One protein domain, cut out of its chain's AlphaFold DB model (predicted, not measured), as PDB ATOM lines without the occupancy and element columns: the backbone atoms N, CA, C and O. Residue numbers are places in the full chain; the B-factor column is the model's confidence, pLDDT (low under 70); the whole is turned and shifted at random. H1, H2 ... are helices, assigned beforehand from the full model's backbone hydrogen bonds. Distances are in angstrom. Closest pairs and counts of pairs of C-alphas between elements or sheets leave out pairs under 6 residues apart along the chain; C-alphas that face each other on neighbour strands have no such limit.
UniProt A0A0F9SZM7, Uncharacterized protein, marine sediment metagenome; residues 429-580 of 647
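What this domain is: This is residues 429 to 580 of the 647 residues of an uncharacterized protein of marine sediment metagenome (UniProt A0A0F9SZM7). A long helical hairpin of H4 and H5 makes the longest axis, with H2, H3 and H6 packed round the first part of H4 and H6 folding back as the third helix of a bundle. H7 crosses the hairpin farther along H4, and H1 packs on H6. The printed part has 152 residues, with seven named helices, H1 to H7, and no named strand: all helix. It is compact, with a radius of gyration of the C-alphas of 15.6 A and spans of 45 by 37 by 28 A.

Where its parts are: H1 is residues 429 to 441, beginning at C-alpha 429 (-4.162, 27.669, 23.645). H2 is residues 453 to 464 and H3 471 to 480. H4, residues 487 to 511, is 36.1 A long; H5, residues 520 to 542, is 32.5 A. H6 is residues 546 to 556, and H7, residues 564 to 575, ends at C-alpha 575 (-8.093, 33.011, -1.427).

How they stand to each other: H4 is the hub, touching five helices. H4 and H5 form a hairpin at a shallow tilt of 23 degrees, the C-alphas of Met 497 and Phe 533 closest at 5.5 A. H4, H5 and H6 are an up-and-down bundle, each running against the one before. H2 touches H4, about perpendicular at 80 degrees; C-alphas 459 and 491 are closest, 4.5 A. H3 touches H5 at a steep tilt of 59 degrees; C-alphas 475 and 539 are closest, 5.0 A. H7 touches H4, about perpendicular at 74 degrees; C-alphas 501 and 565 are closest, 6.2 A. H1 touches H6 with residues 435 to 439 alone; C-alphas 438 and 553 are closest, 5.1 A. In H1 to H7 every O i to N i+4 pair is within hydrogen-bond range.

The domain as a whole: The farthest C-alphas, of Leu 448 and Ser 518, are 47.5 A apart. The printed part has no cut. The link from H1 to H2 is long. Mean pLDDT of the printed part is 77.1, with 38 residues under 70, among them 446 to 455 and 551 to 562.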
ATOM      1  N   SER A 429      -5.497  27.692  24.272       55.34
ATOM      2  CA  SER A 429      -4.162  27.669  23.645       55.34
ATOM      3  C   SER A 429      -4.233  27.708  22.115       55.34
ATOM      4  O   SER A 429      -3.541  28.521  21.502       55.34
ATOM      5  N   ALA A 430      -5.128  26.929  21.496       59.38
ATOM      6  CA  ALA A 430      -5.356  26.971  20.049       59.38
ATOM      7  C   ALA A 430      -5.919  28.329  19.602       59.38
ATOM      8  O   ALA A 430      -5.419  28.932  18.655       59.38
ATOM      9  N   ARG A 431      -6.901  28.864  20.342       62.75
ATOM     10  CA  ARG A 431      -7.459  30.197  20.086       62.75
ATOM     11  C   ARG A 431      -6.398  31.288  20.218       62.75
ATOM     12  O   ARG A 431      -6.316  32.146  19.355       62.75
ATOM     13  N   THR A 432      -5.578  31.246  21.267       67.81
ATOM     14  CA  THR A 432      -4.503  32.232  21.472       67.81
ATOM     15  C   THR A 432      -3.460  32.146  20.364       67.81
ATOM     16  O   THR A 432      -3.044  33.179  19.853       67.81
ATOM     17  N   LYS A 433      -3.084  30.933  19.935       72.50
ATOM     18  CA  LYS A 433      -2.181  30.735  18.794       72.50
ATOM     19  C   LYS A 433      -2.754  31.360  17.520       72.50
ATOM     20  O   LYS A 433      -2.039  32.070  16.827       72.50
ATOM     21  N   MET A 434      -4.039  31.144  17.251       70.88
ATOM     22  CA  MET A 434      -4.700  31.667  16.056       70.88
ATOM     23  C   MET A 434      -4.865  33.194  16.096       70.88
ATOM     24  O   MET A 434      -4.587  33.863  15.111       70.88
ATOM     25  N   VAL A 435      -5.229  33.755  17.255       72.19
ATOM     26  CA  VAL A 435      -5.261  35.212  17.470       72.19
ATOM     27  C   VAL A 435      -3.873  35.815  17.258       72.19
ATOM     28  O   VAL A 435      -3.758  36.865  16.640       72.19
ATOM     29  N   ASN A 436      -2.816  35.173  17.762       73.69
ATOM     30  CA  ASN A 436      -1.451  35.666  17.594       73.69
ATOM     31  C   ASN A 436      -0.992  35.597  16.131       73.69
ATOM     32  O   ASN A 436      -0.379  36.550  15.675       73.69
ATOM     33  N   GLN A 437      -1.352  34.550  15.381       75.62
ATOM     34  CA  GLN A 437      -1.101  34.482  13.934       75.62
ATOM     35  C   GLN A 437      -1.820  35.605  13.176       75.62
ATOM     36  O   GLN A 437      -1.210  36.279  12.352       75.62
ATOM     37  N   ASP A 438      -3.097  35.850  13.488       71.94
ATOM     38  CA  ASP A 438      -3.859  36.948  12.883       71.94
ATOM     39  C   ASP A 438      -3.256  38.318  13.252       71.94
ATOM     40  O   ASP A 438      -3.191  39.217  12.416       71.94
ATOM     41  N   ARG A 439      -2.783  38.481  14.495       75.31
ATOM     42  CA  ARG A 439      -2.087  39.691  14.963       75.31
ATOM     43  C   ARG A 439      -0.773  39.902  14.219       75.31
ATOM     44  O   ARG A 439      -0.557  40.997  13.709       75.31
ATOM     45  N   GLU A 440       0.058  38.869  14.113       78.06
ATOM     46  CA  GLU A 440       1.320  38.904  13.366       78.06
ATOM     47  C   GLU A 440       1.079  39.272  11.896       78.06
ATOM     48  O   GLU A 440       1.743  40.167  11.374       78.06
ATOM     49  N   ALA A 441       0.065  38.680  11.252       71.81
ATOM     50  CA  ALA A 441      -0.329  39.018   9.882       71.81
ATOM     51  C   ALA A 441      -0.777  40.487   9.719       71.81
ATOM     52  O   ALA A 441      -0.666  41.053   8.634       71.81
ATOM     53  N   MET A 442      -1.256  41.123  10.792       71.56
ATOM     54  CA  MET A 442      -1.635  42.544  10.827       71.56
ATOM     55  C   MET A 442      -0.506  43.469  11.321       71.56
ATOM     56  O   MET A 442      -0.729  44.674  11.497       71.56
ATOM     57  N   GLY A 443       0.697  42.928  11.547       73.50
ATOM     58  CA  GLY A 443       1.860  43.659  12.053       73.50
ATOM     59  C   GLY A 443       1.773  44.020  13.538       73.50
ATOM     60  O   GLY A 443       2.434  44.957  13.977       73.50
ATOM     61  N   LEU A 444       0.937  43.323  14.310       72.06
ATOM     62  CA  LEU A 444       0.811  43.508  15.753       72.06
ATOM     63  C   LEU A 444       1.692  42.517  16.517       72.06
ATOM     64  O   LEU A 444       1.793  41.345  16.159       72.06
ATOM     65  N   SER A 445       2.245  42.967  17.644       70.19
ATOM     66  CA  SER A 445       2.943  42.078  18.586       70.19
ATOM     67  C   SER A 445       1.993  41.006  19.140       70.19
ATOM     68  O   SER A 445       0.802  41.283  19.271       70.19
ATOM     69  N   PRO A 446       2.446  39.807  19.534       65.00
ATOM     70  CA  PRO A 446       1.604  38.829  20.233       65.00
ATOM     71  C   PRO A 446       0.941  39.429  21.486       65.00
ATOM     72  O   PRO A 446       1.461  40.380  22.070       65.00
ATOM     73  N   ILE A 447      -0.216  38.913  21.915       63.94
ATOM     74  CA  ILE A 447      -0.905  39.451  23.105       63.94
ATOM     75  C   ILE A 447      -0.021  39.254  24.346       63.94
ATOM     76  O   ILE A 447       0.167  38.123  24.791       63.94
ATOM     77  N   LEU A 448       0.473  40.352  24.929       45.50
ATOM     78  CA  LEU A 448       1.282  40.329  26.154       45.50
ATOM     79  C   LEU A 448       0.443  40.521  27.436       45.50
ATOM     80  O   LEU A 448       0.841  40.030  28.489       45.50
ATOM     81  N   THR A 449      -0.737  41.158  27.375       44.12
ATOM     82  CA  THR A 449      -1.603  41.418  28.551       44.12
ATOM     83  C   THR A 449      -3.105  41.550  28.219       44.12
ATOM     84  O   THR A 449      -3.511  41.793  27.080       44.12
ATOM     85  N   LYS A 450      -3.968  41.372  29.240       48.00
ATOM     86  CA  LYS A 450      -5.441  41.513  29.180       48.00
ATOM     87  C   LYS A 450      -5.879  42.991  29.080       48.00
ATOM     88  O   LYS A 450      -6.358  43.556  30.055       48.00
ATOM     89  N   GLY A 451      -5.784  43.615  27.910       47.41
ATOM     90  CA  GLY A 451      -6.337  44.963  27.658       47.41
ATOM     91  C   GLY A 451      -7.854  44.989  27.399       47.41
ATOM     92  O   GLY A 451      -8.279  45.429  26.338       47.41
ATOM     93  N   GLY A 452      -8.680  44.429  28.294       52.34
ATOM     94  CA  GLY A 452     -10.121  44.227  28.043       52.34
ATOM     95  C   GLY A 452     -11.061  45.363  28.477       52.34
ATOM     96  O   GLY A 452     -12.089  45.568  27.834       52.34
ATOM     97  N   GLU A 453     -10.738  46.089  29.551       51.47
ATOM     98  CA  GLU A 453     -11.662  47.061  30.168       51.47
ATOM     99  C   GLU A 453     -11.753  48.394  29.405       51.47
ATOM    100  O   GLU A 453     -12.852  48.923  29.242       51.47
ATOM    101  N   ASP A 454     -10.641  48.891  28.851       65.62
ATOM    102  CA  ASP A 454     -10.594  50.154  28.085       65.62
ATOM    103  C   ASP A 454     -11.403  50.065  26.772       65.62
ATOM    104  O   ASP A 454     -12.051  51.014  26.320       65.62
ATOM    105  N   PHE A 455     -11.456  48.866  26.185       68.12
ATOM    106  CA  PHE A 455     -12.160  48.618  24.931       68.12
ATOM    107  C   PHE A 455     -13.690  48.667  25.082       68.12
ATOM    108  O   PHE A 455     -14.382  49.249  24.246       68.12
ATOM    109  N   LEU A 456     -14.239  48.076  26.152       71.94
ATOM    110  CA  LEU A 456     -15.687  48.098  26.396       71.94
ATOM    111  C   LEU A 456     -16.189  49.520  26.664       71.94
ATOM    112  O   LEU A 456     -17.232  49.899  26.137       71.94
ATOM    113  N   GLN A 457     -15.423  50.320  27.408       78.62
ATOM    114  CA  GLN A 457     -15.747  51.730  27.635       78.62
ATOM    115  C   GLN A 457     -15.698  52.539  26.337       78.62
ATOM    116  O   GLN A 457     -16.592  53.335  26.070       78.62
ATOM    117  N   THR A 458     -14.691  52.303  25.496       76.94
ATOM    118  CA  THR A 458     -14.574  52.949  24.183       76.94
ATOM    119  C   THR A 458     -15.751  52.599  23.269       76.94
ATOM    120  O   THR A 458     -16.296  53.475  22.597       76.94
ATOM    121  N   ARG A 459     -16.197  51.336  23.283       81.44
ATOM    122  CA  ARG A 459     -17.381  50.893  22.536       81.44
ATOM    123  C   ARG A 459     -18.662  51.541  23.056       81.44
ATOM    124  O   ARG A 459     -19.490  51.953  22.254       81.44
ATOM    125  N   GLN A 460     -18.811  51.661  24.375       83.62
ATOM    126  CA  GLN A 460     -19.965  52.333  24.964       83.62
ATOM    127  C   GLN A 460     -19.989  53.822  24.599       83.62
ATOM    128  O   GLN A 460     -21.004  54.300  24.117       83.62
ATOM    129  N   ARG A 461     -18.850  54.525  24.672       86.06
ATOM    130  CA  ARG A 461     -18.747  55.923  24.212       86.06
ATOM    131  C   ARG A 461     -19.112  56.082  22.735       86.06
ATOM    132  O   ARG A 461     -19.727  57.073  22.355       86.06
ATOM    133  N   ALA A 462     -18.752  55.111  21.894       88.25
ATOM    134  CA  ALA A 462     -19.124  55.115  20.482       88.25
ATOM    135  C   ALA A 462     -20.645  55.025  20.282       88.25
ATOM    136  O   ALA A 462     -21.187  55.756  19.454       88.25
ATOM    137  N   ILE A 463     -21.317  54.178  21.070       87.56
ATOM    138  CA  ILE A 463     -22.782  54.072  21.109       87.56
ATOM    139  C   ILE A 463     -23.390  55.389  21.604       87.56
ATOM    140  O   ILE A 463     -24.206  55.982  20.907       87.56
ATOM    141  N   ASP A 464     -22.932  55.894  22.750       90.75
ATOM    142  CA  ASP A 464     -23.482  57.098  23.385       90.75
ATOM    143  C   ASP A 464     -23.322  58.354  22.504       90.75
ATOM    144  O   ASP A 464     -24.117  59.288  22.580       90.75
ATOM    145  N   SER A 465     -22.297  58.380  21.647       89.50
ATOM    146  CA  SER A 465     -22.016  59.485  20.719       89.50
ATOM    147  C   SER A 465     -22.758  59.413  19.374       89.50
ATOM    148  O   SER A 465     -22.612  60.329  18.561       89.50
ATOM    149  N   GLY A 466     -23.512  58.341  19.096       90.88
ATOM    150  CA  GLY A 466     -24.179  58.137  17.801       90.88
ATOM    151  C   GLY A 466     -23.204  57.995  16.622       90.88
ATOM    152  O   GLY A 466     -23.484  58.414  15.492       90.88
ATOM    153  N   LEU A 467     -21.988  57.496  16.884       91.31
ATOM    154  CA  LEU A 467     -20.989  57.254  15.840       91.31
ATOM    155  C   LEU A 467     -21.193  55.905  15.140       91.31
ATOM    156  O   LEU A 467     -20.685  55.723  14.032       91.31
ATOM    157  N   VAL A 468     -21.937  54.974  15.746       91.69
ATOM    158  CA  VAL A 468     -22.196  53.632  15.192       91.69
ATOM    159  C   VAL A 468     -22.983  53.725  13.884       91.69
ATOM    160  O   VAL A 468     -22.634  53.069  12.906       91.69
ATOM    161  N   GLU A 469     -23.967  54.618  13.808       91.56
ATOM    162  CA  GLU A 469     -24.771  54.886  12.611       91.56
ATOM    163  C   GLU A 469     -23.928  55.488  11.478       91.56
ATOM    164  O   GLU A 469     -24.234  55.331  10.297       91.56
ATOM    165  N   LYS A 470     -22.824  56.155  11.833       94.44
ATOM    166  CA  LYS A 470     -21.871  56.754  10.890       94.44
ATOM    167  C   LYS A 470     -20.727  55.809  10.522       94.44
ATOM    168  O   LYS A 470     -19.890  56.179   9.697       94.44
ATOM    169  N   ALA A 471     -20.679  54.597  11.080       93.62
ATOM    170  CA  ALA A 471     -19.571  53.662  10.902       93.62
ATOM    171  C   ALA A 471     -19.267  53.374   9.423       93.62
ATOM    172  O   ALA A 471     -18.111  53.417   9.008       93.62
ATOM    173  N   SER A 472     -20.291  53.162   8.597       93.69
ATOM    174  CA  SER A 472     -20.108  52.846   7.173       93.69
ATOM    175  C   SER A 472     -19.535  54.034   6.390       93.69
ATOM    176  O   SER A 472     -18.673  53.850   5.531       93.69
ATOM    177  N   ALA A 473     -19.918  55.265   6.748       94.81
ATOM    178  CA  ALA A 473     -19.342  56.482   6.175       94.81
ATOM    179  C   ALA A 473     -17.882  56.692   6.618       94.81
ATOM    180  O   ALA A 473     -17.022  57.018   5.796       94.81
ATOM    181  N   ILE A 474     -17.579  56.446   7.899       93.62
ATOM    182  CA  ILE A 474     -16.210  56.484   8.433       93.62
ATOM    183  C   ILE A 474     -15.341  55.458   7.699       93.62
ATOM    184  O   ILE A 474     -14.265  55.802   7.211       93.62
ATOM    185  N   ALA A 475     -15.819  54.222   7.548       94.56
ATOM    186  CA  ALA A 475     -15.082  53.172   6.861       94.56
ATOM    187  C   ALA A 475     -14.860  53.468   5.379       94.56
ATOM    188  O   ALA A 475     -13.753  53.264   4.887       94.56
ATOM    189  N   ALA A 476     -15.862  53.988   4.666       94.56
ATOM    190  CA  ALA A 476     -15.692  54.426   3.283       94.56
ATOM    191  C   ALA A 476     -14.613  55.516   3.170       94.56
ATOM    192  O   ALA A 476     -13.738  55.445   2.306       94.56
ATOM    193  N   SER A 477     -14.626  56.484   4.092       94.31
ATOM    194  CA  SER A 477     -13.634  57.557   4.146       94.31
ATOM    195  C   SER A 477     -12.215  57.037   4.406       94.31
ATOM    196  O   SER A 477     -11.296  57.438   3.701       94.31
ATOM    197  N   VAL A 478     -12.027  56.128   5.369       94.06
ATOM    198  CA  VAL A 478     -10.712  55.534   5.696       94.06
ATOM    199  C   VAL A 478     -10.222  54.594   4.596       94.06
ATOM    200  O   VAL A 478      -9.032  54.528   4.308       94.06
ATOM    201  N   ASN A 479     -11.126  53.854   3.953       93.06
ATOM    202  CA  ASN A 479     -10.755  52.963   2.858       93.06
ATOM    203  C   ASN A 479     -10.258  53.718   1.625       93.06
ATOM    204  O   ASN A 479      -9.393  53.179   0.927       93.06
ATOM    205  N   LYS A 480     -10.827  54.905   1.368       94.56
ATOM    206  CA  LYS A 480     -10.435  55.816   0.289       94.56
ATOM    207  C   LYS A 480      -9.134  56.549   0.610       94.56
ATOM    208  O   LYS A 480      -8.277  56.638  -0.259       94.56
ATOM    209  N   ASP A 481      -9.010  57.057   1.833       92.00
ATOM    210  CA  ASP A 481      -7.845  57.803   2.307       92.00
ATOM    211  C   ASP A 481      -7.370  57.241   3.662       92.00
ATOM    212  O   ASP A 481      -7.923  57.610   4.712       92.00
ATOM    213  N   PRO A 482      -6.415  56.286   3.642       91.12
ATOM    214  CA  PRO A 482      -5.924  55.617   4.840       91.12
ATOM    215  C   PRO A 482      -5.327  56.605   5.842       91.12
ATOM    216  O   PRO A 482      -4.306  57.240   5.589       91.12
ATOM    217  N   ARG A 483      -5.947  56.700   7.019       86.94
ATOM    218  CA  ARG A 483      -5.505  57.565   8.116       86.94
ATOM    219  C   ARG A 483      -5.856  56.960   9.466       86.94
ATOM    220  O   ARG A 483      -6.813  56.189   9.569       86.94
ATOM    221  N   ALA A 484      -5.137  57.382  10.500       84.44
ATOM    222  CA  ALA A 484      -5.501  57.072  11.873       84.44
ATOM    223  C   ALA A 484      -6.891  57.623  12.205       84.44
ATOM    224  O   ALA A 484      -7.196  58.784  11.926       84.44
ATOM    225  N   ILE A 485      -7.727  56.777  12.802       85.88
ATOM    226  CA  ILE A 485      -8.993  57.183  13.415       85.88
ATOM    227  C   ILE A 485      -8.858  57.092  14.929       85.88
ATOM    228  O   ILE A 485      -8.037  56.330  15.445       85.88
ATOM    229  N   ASP A 486      -9.653  57.880  15.642       85.75
ATOM    230  CA  ASP A 486      -9.652  57.850  17.096       85.75
ATOM    231  C   ASP A 486     -10.231  56.533  17.645       85.75
ATOM    232  O   ASP A 486     -10.830  55.704  16.942       85.75
ATOM    233  N   ARG A 487     -10.026  56.322  18.946       82.56
ATOM    234  CA  ARG A 487     -10.488  55.110  19.630       82.56
ATOM    235  C   ARG A 487     -12.005  54.964  19.548       82.56
ATOM    236  O   ARG A 487     -12.502  53.863  19.337       82.56
ATOM    237  N   VAL A 488     -12.745  56.066  19.669       88.00
ATOM    238  CA  VAL A 488     -14.213  56.052  19.664       88.00
ATOM    239  C   VAL A 488     -14.758  55.688  18.278       88.00
ATOM    240  O   VAL A 488     -15.617  54.814  18.186       88.00
ATOM    241  N   ALA A 489     -14.216  56.239  17.187       88.38
ATOM    242  CA  ALA A 489     -14.567  55.828  15.827       88.38
ATOM    243  C   ALA A 489     -14.169  54.375  15.556       88.38
ATOM    244  O   ALA A 489     -14.935  53.640  14.938       88.38
ATOM    245  N   THR A 490     -13.020  53.921  16.069       86.12
ATOM    246  CA  THR A 490     -12.637  52.500  16.012       86.12
ATOM    247  C   THR A 490     -13.683  51.633  16.717       86.12
ATOM    248  O   THR A 490     -14.152  50.642  16.155       86.12
ATOM    249  N   GLY A 491     -14.114  52.039  17.915       84.56
ATOM    250  CA  GLY A 491     -15.196  51.407  18.666       84.56
ATOM    251  C   GLY A 491     -16.519  51.375  17.897       84.56
ATOM    252  O   GLY A 491     -17.211  50.358  17.937       84.56
ATOM    253  N   ALA A 492     -16.838  52.433  17.144       90.50
ATOM    254  CA  ALA A 492     -18.034  52.518  16.308       90.50
ATOM    255  C   ALA A 492     -18.004  51.528  15.135       90.50
ATOM    256  O   ALA A 492     -18.957  50.768  14.954       90.50
ATOM    257  N   LEU A 493     -16.893  51.482  14.380       90.06
ATOM    258  CA  LEU A 493     -16.699  50.512  13.290       90.06
ATOM    259  C   LEU A 493     -16.875  49.084  13.803       90.06
ATOM    260  O   LEU A 493     -17.575  48.263  13.211       90.06
ATOM    261  N   VAL A 494     -16.261  48.810  14.948       85.44
ATOM    262  CA  VAL A 494     -16.309  47.512  15.595       85.44
ATOM    263  C   VAL A 494     -17.720  47.147  16.072       85.44
ATOM    264  O   VAL A 494     -18.166  46.022  15.844       85.44
ATOM    265  N   GLN A 495     -18.425  48.056  16.742       88.00
ATOM    266  CA  GLN A 495     -19.793  47.808  17.197       88.00
ATOM    267  C   GLN A 495     -20.704  47.477  16.010       88.00
ATOM    268  O   GLN A 495     -21.427  46.480  16.055       88.00
ATOM    269  N   ARG A 496     -20.576  48.223  14.907       90.81
ATOM    270  CA  ARG A 496     -21.312  47.948  13.671       90.81
ATOM    271  C   ARG A 496     -20.983  46.571  13.090       90.81
ATOM    272  O   ARG A 496     -21.883  45.841  12.689       90.81
ATOM    273  N   MET A 497     -19.714  46.158  13.103       86.69
ATOM    274  CA  MET A 497     -19.326  44.802  12.690       86.69
ATOM    275  C   MET A 497     -19.994  43.711  13.543       86.69
ATOM    276  O   MET A 497     -20.352  42.660  13.014       86.69
ATOM    277  N   VAL A 498     -20.167  43.934  14.850       85.31
ATOM    278  CA  VAL A 498     -20.879  42.992  15.733       85.31
ATOM    279  C   VAL A 498     -22.363  42.913  15.369       85.31
ATOM    280  O   VAL A 498     -22.901  41.811  15.296       85.31
ATOM    281  N   GLU A 499     -23.011  44.045  15.098       87.50
ATOM    282  CA  GLU A 499     -24.410  44.089  14.650       87.50
ATOM    283  C   GLU A 499     -24.613  43.346  13.328       87.50
ATOM    284  O   GLU A 499     -25.546  42.555  13.206       87.50
ATOM    285  N   LEU A 500     -23.705  43.538  12.367       88.56
ATOM    286  CA  LEU A 500     -23.751  42.844  11.080       88.56
ATOM    287  C   LEU A 500     -23.575  41.337  11.234       88.56
ATOM    288  O   LEU A 500     -24.288  40.589  10.577       88.56
ATOM    289  N   LYS A 501     -22.688  40.875  12.125       84.69
ATOM    290  CA  LYS A 501     -22.567  39.440  12.433       84.69
ATOM    291  C   LYS A 501     -23.875  38.864  12.965       84.69
ATOM    292  O   LYS A 501     -24.343  37.857  12.452       84.69
ATOM    293  N   VAL A 502     -24.498  39.539  13.933       83.94
ATOM    294  CA  VAL A 502     -25.807  39.124  14.464       83.94
ATOM    295  C   VAL A 502     -26.872  39.125  13.361       83.94
ATOM    296  O   VAL A 502     -27.715  38.232  13.326       83.94
ATOM    297  N   GLY A 503     -26.837  40.100  12.449       82.81
ATOM    298  CA  GLY A 503     -27.704  40.143  11.272       82.81
ATOM    299  C   GLY A 503     -27.486  38.957  10.326       82.81
ATOM    300  O   GLY A 503     -28.454  38.317   9.930       82.81
ATOM    301  N   ILE A 504     -26.230  38.631  10.011       83.44
ATOM    302  CA  ILE A 504     -25.848  37.491   9.163       83.44
ATOM    303  C   ILE A 504     -26.323  36.180   9.784       83.44
ATOM    304  O   ILE A 504     -26.951  35.386   9.093       83.44
ATOM    305  N   ASP A 505     -26.082  35.978  11.080       80.56
ATOM    306  CA  ASP A 505     -26.495  34.761  11.779       80.56
ATOM    307  C   ASP A 505     -28.023  34.614  11.777       80.56
ATOM    308  O   ASP A 505     -28.530  33.537  11.479       80.56
ATOM    309  N   ARG A 506     -28.773  35.704  12.007       82.69
ATOM    310  CA  ARG A 506     -30.247  35.689  11.935       82.69
ATOM    311  C   ARG A 506     -30.762  35.325  10.547       82.69
ATOM    312  O   ARG A 506     -31.680  34.517  10.446       82.69
ATOM    313  N   VAL A 507     -30.191  35.917   9.497       82.69
ATOM    314  CA  VAL A 507     -30.592  35.631   8.112       82.69
ATOM    315  C   VAL A 507     -30.227  34.192   7.733       82.69
ATOM    316  O   VAL A 507     -31.021  33.482   7.117       82.69
ATOM    317  N   ASN A 508     -29.053  33.719   8.151       79.75
ATOM    318  CA  ASN A 508     -28.627  32.344   7.911       79.75
ATOM    319  C   ASN A 508     -29.508  31.327   8.659       79.75
ATOM    320  O   ASN A 508     -29.895  30.313   8.078       79.75
ATOM    321  N   ASP A 509     -29.888  31.618   9.905       78.06
ATOM    322  CA  ASP A 509     -30.830  30.802  10.673       78.06
ATOM    323  C   ASP A 509     -32.230  30.801  10.031       78.06
ATOM    324  O   ASP A 509     -32.849  29.739   9.946       78.06
ATOM    325  N   SER A 510     -32.723  31.942   9.521       76.12
ATOM    326  CA  SER A 510     -34.018  32.000   8.820       76.12
ATOM    327  C   SER A 510     -34.022  31.228   7.502       76.12
ATOM    328  O   SER A 510     -35.048  30.672   7.121       76.12
ATOM    329  N   LEU A 511     -32.866  31.137   6.837       72.88
ATOM    330  CA  LEU A 511     -32.698  30.306   5.646       72.88
ATOM    331  C   LEU A 511     -32.722  28.805   5.975       72.88
ATOM    332  O   LEU A 511     -32.914  28.001   5.070       72.88
ATOM    333  N   GLY A 512     -32.536  28.399   7.238       66.88
ATOM    334  CA  GLY A 512     -32.744  27.020   7.698       66.88
ATOM    335  C   GLY A 512     -31.936  25.955   6.947       66.88
ATOM    336  O   GLY A 512     -32.390  24.819   6.826       66.88
ATOM    337  N   GLY A 513     -30.780  26.317   6.381       62.34
ATOM    338  CA  GLY A 513     -29.983  25.424   5.530       62.34
ATOM    339  C   GLY A 513     -30.584  25.137   4.148       62.34
ATOM    340  O   GLY A 513     -30.083  24.261   3.444       62.34
ATOM    341  N   GLN A 514     -31.632  25.854   3.730       60.41
ATOM    342  CA  GLN A 514     -32.172  25.746   2.378       60.41
ATOM    343  C   GLN A 514     -31.160  26.229   1.326       60.41
ATOM    344  O   GLN A 514     -30.377  27.139   1.621       60.41
ATOM    345  N   PRO A 515     -31.170  25.664   0.100       54.94
ATOM    346  CA  PRO A 515     -30.281  26.079  -0.987       54.94
ATOM    347  C   PRO A 515     -30.379  27.582  -1.265       54.94
ATOM    348  O   PRO A 515     -31.471  28.137  -1.228       54.94
ATOM    349  N   ILE A 516     -29.263  28.225  -1.622       54.06
ATOM    350  CA  ILE A 516     -29.185  29.671  -1.937       54.06
ATOM    351  C   ILE A 516     -30.288  30.167  -2.886       54.06
ATOM    352  O   ILE A 516     -30.694  31.325  -2.829       54.06
ATOM    353  N   ALA A 517     -30.769  29.295  -3.771       54.06
ATOM    354  CA  ALA A 517     -31.755  29.631  -4.784       54.06
ATOM    355  C   ALA A 517     -33.187  29.843  -4.251       54.06
ATOM    356  O   ALA A 517     -34.002  30.377  -5.000       54.06
ATOM    357  N   SER A 518     -33.522  29.425  -3.020       60.84
ATOM    358  CA  SER A 518     -34.917  29.429  -2.546       60.84
ATOM    359  C   SER A 518     -35.401  30.767  -1.979       60.84
ATOM    360  O   SER A 518     -36.603  31.018  -2.006       60.84
ATOM    361  N   ASP A 519     -34.498  31.644  -1.531       69.94
ATOM    362  CA  ASP A 519     -34.849  32.971  -1.010       69.94
ATOM    363  C   ASP A 519     -33.783  34.013  -1.388       69.94
ATOM    364  O   ASP A 519     -32.819  34.286  -0.665       69.94
ATOM    365  N   ARG A 520     -33.959  34.585  -2.587       72.50
ATOM    366  CA  ARG A 520     -33.049  35.588  -3.155       72.50
ATOM    367  C   ARG A 520     -32.946  36.852  -2.300       72.50
ATOM    368  O   ARG A 520     -31.876  37.448  -2.268       72.50
ATOM    369  N   ILE A 521     -34.014  37.249  -1.605       78.69
ATOM    370  CA  ILE A 521     -34.035  38.485  -0.808       78.69
ATOM    371  C   ILE A 521     -33.167  38.307   0.438       78.69
ATOM    372  O   ILE A 521     -32.291  39.130   0.707       78.69
ATOM    373  N   ALA A 522     -33.354  37.200   1.159       77.12
ATOM    374  CA  ALA A 522     -32.524  36.866   2.311       77.12
ATOM    375  C   ALA A 522     -31.043  36.717   1.915       77.12
ATOM    376  O   ALA A 522     -30.151  37.214   2.606       77.12
ATOM    377  N   LEU A 523     -30.763  36.098   0.764       73.38
ATOM    378  CA  LEU A 523     -29.402  35.985   0.243       73.38
ATOM    379  C   LEU A 523     -28.763  37.348  -0.049       73.38
ATOM    380  O   LEU A 523     -27.622  37.597   0.342       73.38
ATOM    381  N   GLU A 524     -29.479  38.221  -0.753       82.56
ATOM    382  CA  GLU A 524     -29.019  39.564  -1.104       82.56
ATOM    383  C   GLU A 524     -28.707  40.376   0.157       82.56
ATOM    384  O   GLU A 524     -27.636  40.980   0.262       82.56
ATOM    385  N   GLN A 525     -29.590  40.304   1.156       83.88
ATOM    386  CA  GLN A 525     -29.402  40.951   2.450       83.88
ATOM    387  C   GLN A 525     -28.169  40.412   3.187       83.88
ATOM    388  O   GLN A 525     -27.357  41.185   3.700       83.88
ATOM    389  N   MET A 526     -27.970  39.091   3.201       82.25
ATOM    390  CA  MET A 526     -26.782  38.482   3.796       82.25
ATOM    391  C   MET A 526     -25.504  38.921   3.072       82.25
ATOM    392  O   MET A 526     -24.533  39.322   3.713       82.25
ATOM    393  N   ASN A 527     -25.511  38.914   1.737       82.31
ATOM    394  CA  ASN A 527     -24.396  39.385   0.920       82.31
ATOM    395  C   ASN A 527     -24.101  40.871   1.169       82.31
ATOM    396  O   ASN A 527     -22.935  41.265   1.235       82.31
ATOM    397  N   GLN A 528     -25.129  41.700   1.358       88.06
ATOM    398  CA  GLN A 528     -24.971  43.096   1.753       88.06
ATOM    399  C   GLN A 528     -24.288  43.216   3.119       88.06
ATOM    400  O   GLN A 528     -23.301  43.945   3.228       88.06
ATOM    401  N   PHE A 529     -24.735  42.464   4.127       89.38
ATOM    402  CA  PHE A 529     -24.108  42.479   5.451       89.38
ATOM    403  C   PHE A 529     -22.654  42.005   5.418       89.38
ATOM    404  O   PHE A 529     -21.796  42.617   6.054       89.38
ATOM    405  N   VAL A 530     -22.345  40.963   4.645       84.69
ATOM    406  CA  VAL A 530     -20.972  40.465   4.472       84.69
ATOM    407  C   VAL A 530     -20.091  41.510   3.776       84.69
ATOM    408  O   VAL A 530     -18.957  41.741   4.198       84.69
ATOM    409  N   ARG A 531     -20.594  42.190   2.736       87.25
ATOM    410  CA  ARG A 531     -19.871  43.285   2.063       87.25
ATOM    411  C   ARG A 531     -19.606  44.460   3.002       87.25
ATOM    412  O   ARG A 531     -18.486  44.978   3.027       87.25
ATOM    413  N   GLU A 532     -20.596  44.863   3.792       90.75
ATOM    414  CA  GLU A 532     -20.445  45.935   4.780       90.75
ATOM    415  C   GLU A 532     -19.435  45.533   5.866       90.75
ATOM    416  O   GLU A 532     -18.506  46.289   6.151       90.75
ATOM    417  N   PHE A 533     -19.517  44.302   6.382       89.31
ATOM    418  CA  PHE A 533     -18.562  43.760   7.352       89.31
ATOM    419  C   PHE A 533     -17.127  43.778   6.811       89.31
ATOM    420  O   PHE A 533     -16.208  44.212   7.508       89.31
ATOM    421  N   ASN A 534     -16.931  43.363   5.556       85.50
ATOM    422  CA  ASN A 534     -15.629  43.392   4.886       85.50
ATOM    423  C   ASN A 534     -15.110  44.823   4.675       85.50
ATOM    424  O   ASN A 534     -13.914  45.079   4.791       85.50
ATOM    425  N   THR A 535     -16.001  45.771   4.391       90.69
ATOM    426  CA  THR A 535     -15.639  47.187   4.237       90.69
ATOM    427  C   THR A 535     -15.166  47.777   5.565       90.69
ATOM    428  O   THR A 535     -14.137  48.456   5.611       90.69
ATOM    429  N   LEU A 536     -15.885  47.484   6.651       90.50
ATOM    430  CA  LEU A 536     -15.534  47.916   8.003       90.50
ATOM    431  C   LEU A 536     -14.220  47.276   8.468       90.50
ATOM    432  O   LEU A 536     -13.347  47.983   8.968       90.50
ATOM    433  N   SER A 537     -14.030  45.968   8.257       87.00
ATOM    434  CA  SER A 537     -12.799  45.273   8.655       87.00
ATOM    435  C   SER A 537     -11.572  45.808   7.911       87.00
ATOM    436  O   SER A 537     -10.545  46.077   8.537       87.00
ATOM    437  N   ALA A 538     -11.692  46.059   6.602       86.62
ATOM    438  CA  ALA A 538     -10.639  46.676   5.803       86.62
ATOM    439  C   ALA A 538     -10.300  48.093   6.291       86.62
ATOM    440  O   ALA A 538      -9.121  48.435   6.404       86.62
ATOM    441  N   ALA A 539     -11.311  48.899   6.637       89.56
ATOM    442  CA  ALA A 539     -11.100  50.236   7.183       89.56
ATOM    443  C   ALA A 539     -10.377  50.192   8.530       89.56
ATOM    444  O   ALA A 539      -9.447  50.963   8.745       89.56
ATOM    445  N   VAL A 540     -10.749  49.268   9.419       86.56
ATOM    446  CA  VAL A 540     -10.078  49.102  10.712       86.56
ATOM    447  C   VAL A 540      -8.601  48.742  10.520       86.56
ATOM    448  O   VAL A 540      -7.741  49.359  11.147       86.56
ATOM    449  N   ILE A 541      -8.284  47.823   9.603       83.31
ATOM    450  CA  ILE A 541      -6.894  47.454   9.286       83.31
ATOM    451  C   ILE A 541      -6.120  48.658   8.727       83.31
ATOM    452  O   ILE A 541      -5.032  48.971   9.218       83.31
ATOM    453  N   LYS A 542      -6.694  49.359   7.738       87.38
ATOM    454  CA  LYS A 542      -6.089  50.542   7.101       87.38
ATOM    455  C   LYS A 542      -5.960  51.738   8.037       87.38
ATOM    456  O   LYS A 542      -5.066  52.552   7.841       87.38
ATOM    457  N   SER A 543      -6.811  51.830   9.059       84.75
ATOM    458  CA  SER A 543      -6.737  52.905  10.049       84.75
ATOM    459  C   SER A 543      -5.452  52.864  10.873       84.75
ATOM    460  O   SER A 543      -5.088  53.847  11.502       84.75
ATOM    461  N   GLY A 544      -4.757  51.725  10.910       72.81
ATOM    462  CA  GLY A 544      -3.510  51.606  11.655       72.81
ATOM    463  C   GLY A 544      -3.677  51.510  13.176       72.81
ATOM    464  O   GLY A 544      -2.675  51.285  13.846       72.81
ATOM    465  N   SER A 545      -4.895  51.623  13.726       74.94
ATOM    466  CA  SER A 545      -5.117  51.539  15.176       74.94
ATOM    467  C   SER A 545      -4.782  50.141  15.709       74.94
ATOM    468  O   SER A 545      -5.285  49.130  15.212       74.94
ATOM    469  N   GLU A 546      -3.929  50.059  16.736       72.50
ATOM    470  CA  GLU A 546      -3.569  48.765  17.334       72.50
ATOM    471  C   GLU A 546      -4.781  48.063  17.952       72.50
ATOM    472  O   GLU A 546      -4.934  46.853  17.811       72.50
ATOM    473  N   GLU A 547      -5.669  48.820  18.594       68.81
ATOM    474  CA  GLU A 547      -6.898  48.307  19.212       68.81
ATOM    475  C   GLU A 547      -7.881  47.772  18.173       68.81
ATOM    476  O   GLU A 547      -8.473  46.710  18.360       68.81
ATOM    477  N   GLY A 548      -8.026  48.481  17.051       67.94
ATOM    478  CA  GLY A 548      -8.862  48.042  15.946       67.94
ATOM    479  C   GLY A 548      -8.312  46.776  15.299       67.94
ATOM    480  O   GLY A 548      -9.044  45.801  15.128       67.94
ATOM    481  N   LYS A 549      -7.010  46.748  15.003       70.06
ATOM    482  CA  LYS A 549      -6.334  45.556  14.476       70.06
ATOM    483  C   LYS A 549      -6.405  44.375  15.455       70.06
ATOM    484  O   LYS A 549      -6.684  43.259  15.028       70.06
ATOM    485  N   ASP A 550      -6.237  44.598  16.764       71.06
ATOM    486  CA  ASP A 550      -6.386  43.548  17.782       71.06
ATOM    487  C   ASP A 550      -7.812  43.007  17.805       71.06
ATOM    488  O   ASP A 550      -8.034  41.797  17.847       71.06
ATOM    489  N   PHE A 551      -8.802  43.895  17.746       69.00
ATOM    490  CA  PHE A 551     -10.192  43.482  17.708       69.00
ATOM    491  C   PHE A 551     -10.499  42.650  16.462       69.00
ATOM    492  O   PHE A 551     -11.114  41.587  16.579       69.00
ATOM    493  N   VAL A 552     -10.062  43.103  15.284       68.25
ATOM    494  CA  VAL A 552     -10.242  42.368  14.028       68.25
ATOM    495  C   VAL A 552      -9.563  41.006  14.119       68.25
ATOM    496  O   VAL A 552     -10.222  40.012  13.836       68.25
ATOM    497  N   ALA A 553      -8.333  40.910  14.630       66.50
ATOM    498  CA  ALA A 553      -7.678  39.626  14.876       66.50
ATOM    499  C   ALA A 553      -8.508  38.728  15.816       66.50
ATOM    500  O   ALA A 553      -8.788  37.573  15.504       66.50
ATOM    501  N   ARG A 554      -9.013  39.258  16.937       66.69
ATOM    502  CA  ARG A 554      -9.825  38.496  17.908       66.69
ATOM    503  C   ARG A 554     -11.213  38.101  17.413       66.69
ATOM    504  O   ARG A 554     -11.774  37.141  17.944       66.69
ATOM    505  N   LYS A 555     -11.803  38.853  16.481       66.50
ATOM    506  CA  LYS A 555     -13.145  38.591  15.936       66.50
ATOM    507  C   LYS A 555     -13.147  37.876  14.604       66.50
ATOM    508  O   LYS A 555     -14.158  37.254  14.300       66.50
ATOM    509  N   LEU A 556     -12.063  37.955  13.845       61.06
ATOM    510  CA  LEU A 556     -11.796  37.029  12.757       61.06
ATOM    511  C   LEU A 556     -11.290  35.693  13.293       61.06
ATOM    512  O   LEU A 556     -11.321  34.709  12.572       61.06
ATOM    513  N   THR A 557     -10.860  35.603  14.549       61.34
ATOM    514  CA  THR A 557     -10.622  34.307  15.183       61.34
ATOM    515  C   THR A 557     -11.924  33.511  15.220       61.34
ATOM    516  O   THR A 557     -12.878  33.931  15.871       61.34
ATOM    517  N   LEU A 558     -11.922  32.343  14.574       54.84
ATOM    518  CA  LEU A 558     -12.958  31.320  14.698       54.84
ATOM    519  C   LEU A 558     -13.249  31.075  16.179       54.84
ATOM    520  O   LEU A 558     -12.414  30.550  16.923       54.84
ATOM    521  N   ASP A 559     -14.421  31.512  16.620       58.88
ATOM    522  CA  ASP A 559     -14.942  31.143  17.919       58.88
ATOM    523  C   ASP A 559     -15.706  29.814  17.816       58.88
ATOM    524  O   ASP A 559     -15.788  29.186  16.761       58.88
ATOM    525  N   LYS A 560     -16.243  29.339  18.942       52.59
ATOM    526  CA  LYS A 560     -16.997  28.077  18.978       52.59
ATOM    527  C   LYS A 560     -18.304  28.133  18.178       52.59
ATOM    528  O   LYS A 560     -18.937  27.094  18.030       52.59
ATOM    529  N   SER A 561     -18.732  29.320  17.751       50.22
ATOM    530  CA  SER A 561     -19.967  29.522  16.993       50.22
ATOM    531  C   SER A 561     -19.774  29.274  15.502       50.22
ATOM    532  O   SER A 561     -20.779  29.143  14.819       50.22
ATOM    533  N   TYR A 562     -18.528  29.183  15.009       63.31
ATOM    534  CA  TYR A 562     -18.242  29.029  13.578       63.31
ATOM    535  C   TYR A 562     -19.022  30.060  12.740       63.31
ATOM    536  O   TYR A 562     -19.678  29.697  11.769       63.31
ATOM    537  N   ASP A 563     -18.999  31.337  13.145       71.69
ATOM    538  CA  ASP A 563     -19.860  32.346  12.524       71.69
ATOM    539  C   ASP A 563     -19.566  32.502  11.024       71.69
ATOM    540  O   ASP A 563     -18.405  32.588  10.596       71.69
ATOM    541  N   LEU A 564     -20.635  32.524  10.221       77.69
ATOM    542  CA  LEU A 564     -20.552  32.482   8.761       77.69
ATOM    543  C   LEU A 564     -19.731  33.654   8.216       77.69
ATOM    544  O   LEU A 564     -18.887  33.468   7.338       77.69
ATOM    545  N   ALA A 565     -19.933  34.844   8.786       74.00
ATOM    546  CA  ALA A 565     -19.217  36.059   8.420       74.00
ATOM    547  C   ALA A 565     -17.697  35.896   8.571       74.00
ATOM    548  O   ALA A 565     -16.933  36.256   7.676       74.00
ATOM    549  N   THR A 566     -17.245  35.312   9.682       71.44
ATOM    550  CA  THR A 566     -15.818  35.090   9.951       71.44
ATOM    551  C   THR A 566     -15.215  34.026   9.062       71.44
ATOM    552  O   THR A 566     -14.104  34.210   8.563       71.44
ATOM    553  N   ILE A 567     -15.926  32.921   8.838       77.38
ATOM    554  CA  ILE A 567     -15.424  31.850   7.974       77.38
ATOM    555  C   ILE A 567     -15.329  32.343   6.531       77.38
ATOM    556  O   ILE A 567     -14.312  32.102   5.883       77.38
ATOM    557  N   GLN A 568     -16.314  33.101   6.047       80.69
ATOM    558  CA  GLN A 568     -16.249  33.721   4.724       80.69
ATOM    559  C   GLN A 568     -15.132  34.767   4.629       80.69
ATOM    560  O   GLN A 568     -14.382  34.757   3.656       80.69
ATOM    561  N   ALA A 569     -14.963  35.627   5.638       71.75
ATOM    562  CA  ALA A 569     -13.884  36.614   5.659       71.75
ATOM    563  C   ALA A 569     -12.496  35.951   5.637       71.75
ATOM    564  O   ALA A 569     -11.610  36.389   4.905       71.75
ATOM    565  N   ARG A 570     -12.312  34.851   6.379       71.88
ATOM    566  CA  ARG A 570     -11.073  34.062   6.364       71.88
ATOM    567  C   ARG A 570     -10.855  33.323   5.053       71.88
ATOM    568  O   ARG A 570      -9.745  33.344   4.535       71.88
ATOM    569  N   ALA A 571     -11.893  32.695   4.508       75.94
ATOM    570  CA  ALA A 571     -11.811  32.020   3.219       75.94
ATOM    571  C   ALA A 571     -11.453  33.013   2.102       75.94
ATOM    572  O   ALA A 571     -10.603  32.713   1.272       75.94
ATOM    573  N   ARG A 572     -12.021  34.226   2.133       76.00
ATOM    574  CA  ARG A 572     -11.646  35.331   1.243       76.00
ATOM    575  C   ARG A 572     -10.186  35.743   1.434       76.00
ATOM    576  O   ARG A 572      -9.462  35.872   0.454       76.00
ATOM    577  N   ALA A 573      -9.753  35.951   2.679       68.81
ATOM    578  CA  ALA A 573      -8.375  36.338   2.977       68.81
ATOM    579  C   ALA A 573      -7.367  35.281   2.496       68.81
ATOM    580  O   ALA A 573      -6.355  35.636   1.901       68.81
ATOM    581  N   ALA A 574      -7.671  33.995   2.688       69.75
ATOM    582  CA  ALA A 574      -6.850  32.884   2.213       69.75
ATOM    583  C   ALA A 574      -6.850  32.761   0.681       69.75
ATOM    584  O   ALA A 574      -5.816  32.464   0.092       69.75
ATOM    585  N   ALA A 575      -7.991  33.012   0.031       74.81
ATOM    586  CA  ALA A 575      -8.093  33.011  -1.427       74.81
ATOM    587  C   ALA A 575      -7.410  34.227  -2.079       74.81
ATOM    588  O   ALA A 575      -7.134  34.197  -3.274       74.81
ATOM    589  N   GLY A 576      -7.187  35.312  -1.328       72.50
ATOM    590  CA  GLY A 576      -6.645  36.577  -1.834       72.50
ATOM    591  C   GLY A 576      -7.604  37.371  -2.733       72.50
ATOM    592  O   GLY A 576      -7.261  38.461  -3.181       72.50
ATOM    593  N   GLN A 577      -8.812  36.860  -2.980       78.44
ATOM    594  CA  GLN A 577      -9.821  37.434  -3.875       78.44
ATOM    595  C   GLN A 577     -11.240  37.215  -3.331       78.44
ATOM    596  O   GLN A 577     -11.442  36.451  -2.387       78.44
ATOM    597  N   GLU A 578     -12.234  37.902  -3.909       78.12
ATOM    598  CA  GLU A 578     -13.655  37.643  -3.626       78.12
ATOM    599  C   GLU A 578     -13.992  36.167  -3.884       78.12
ATOM    600  O   GLU A 578     -13.553  35.569  -4.867       78.12
ATOM    601  N   LEU A 579     -14.776  35.569  -2.986       77.00
ATOM    602  CA  LEU A 579     -15.222  34.189  -3.146       77.00
ATOM    603  C   LEU A 579     -16.257  34.115  -4.272       77.00
ATOM    604  O   LEU A 579     -17.153  34.954  -4.348       77.00
ATOM    605  N   THR A 580     -16.182  33.081  -5.108       82.00
ATOM    606  CA  THR A 580     -17.244  32.794  -6.084       82.00
ATOM    607  C   THR A 580     -18.541  32.418  -5.363       82.00
ATOM    608  O   THR A 580     -18.496  31.895  -4.248       82.00
TER     609      THR A 580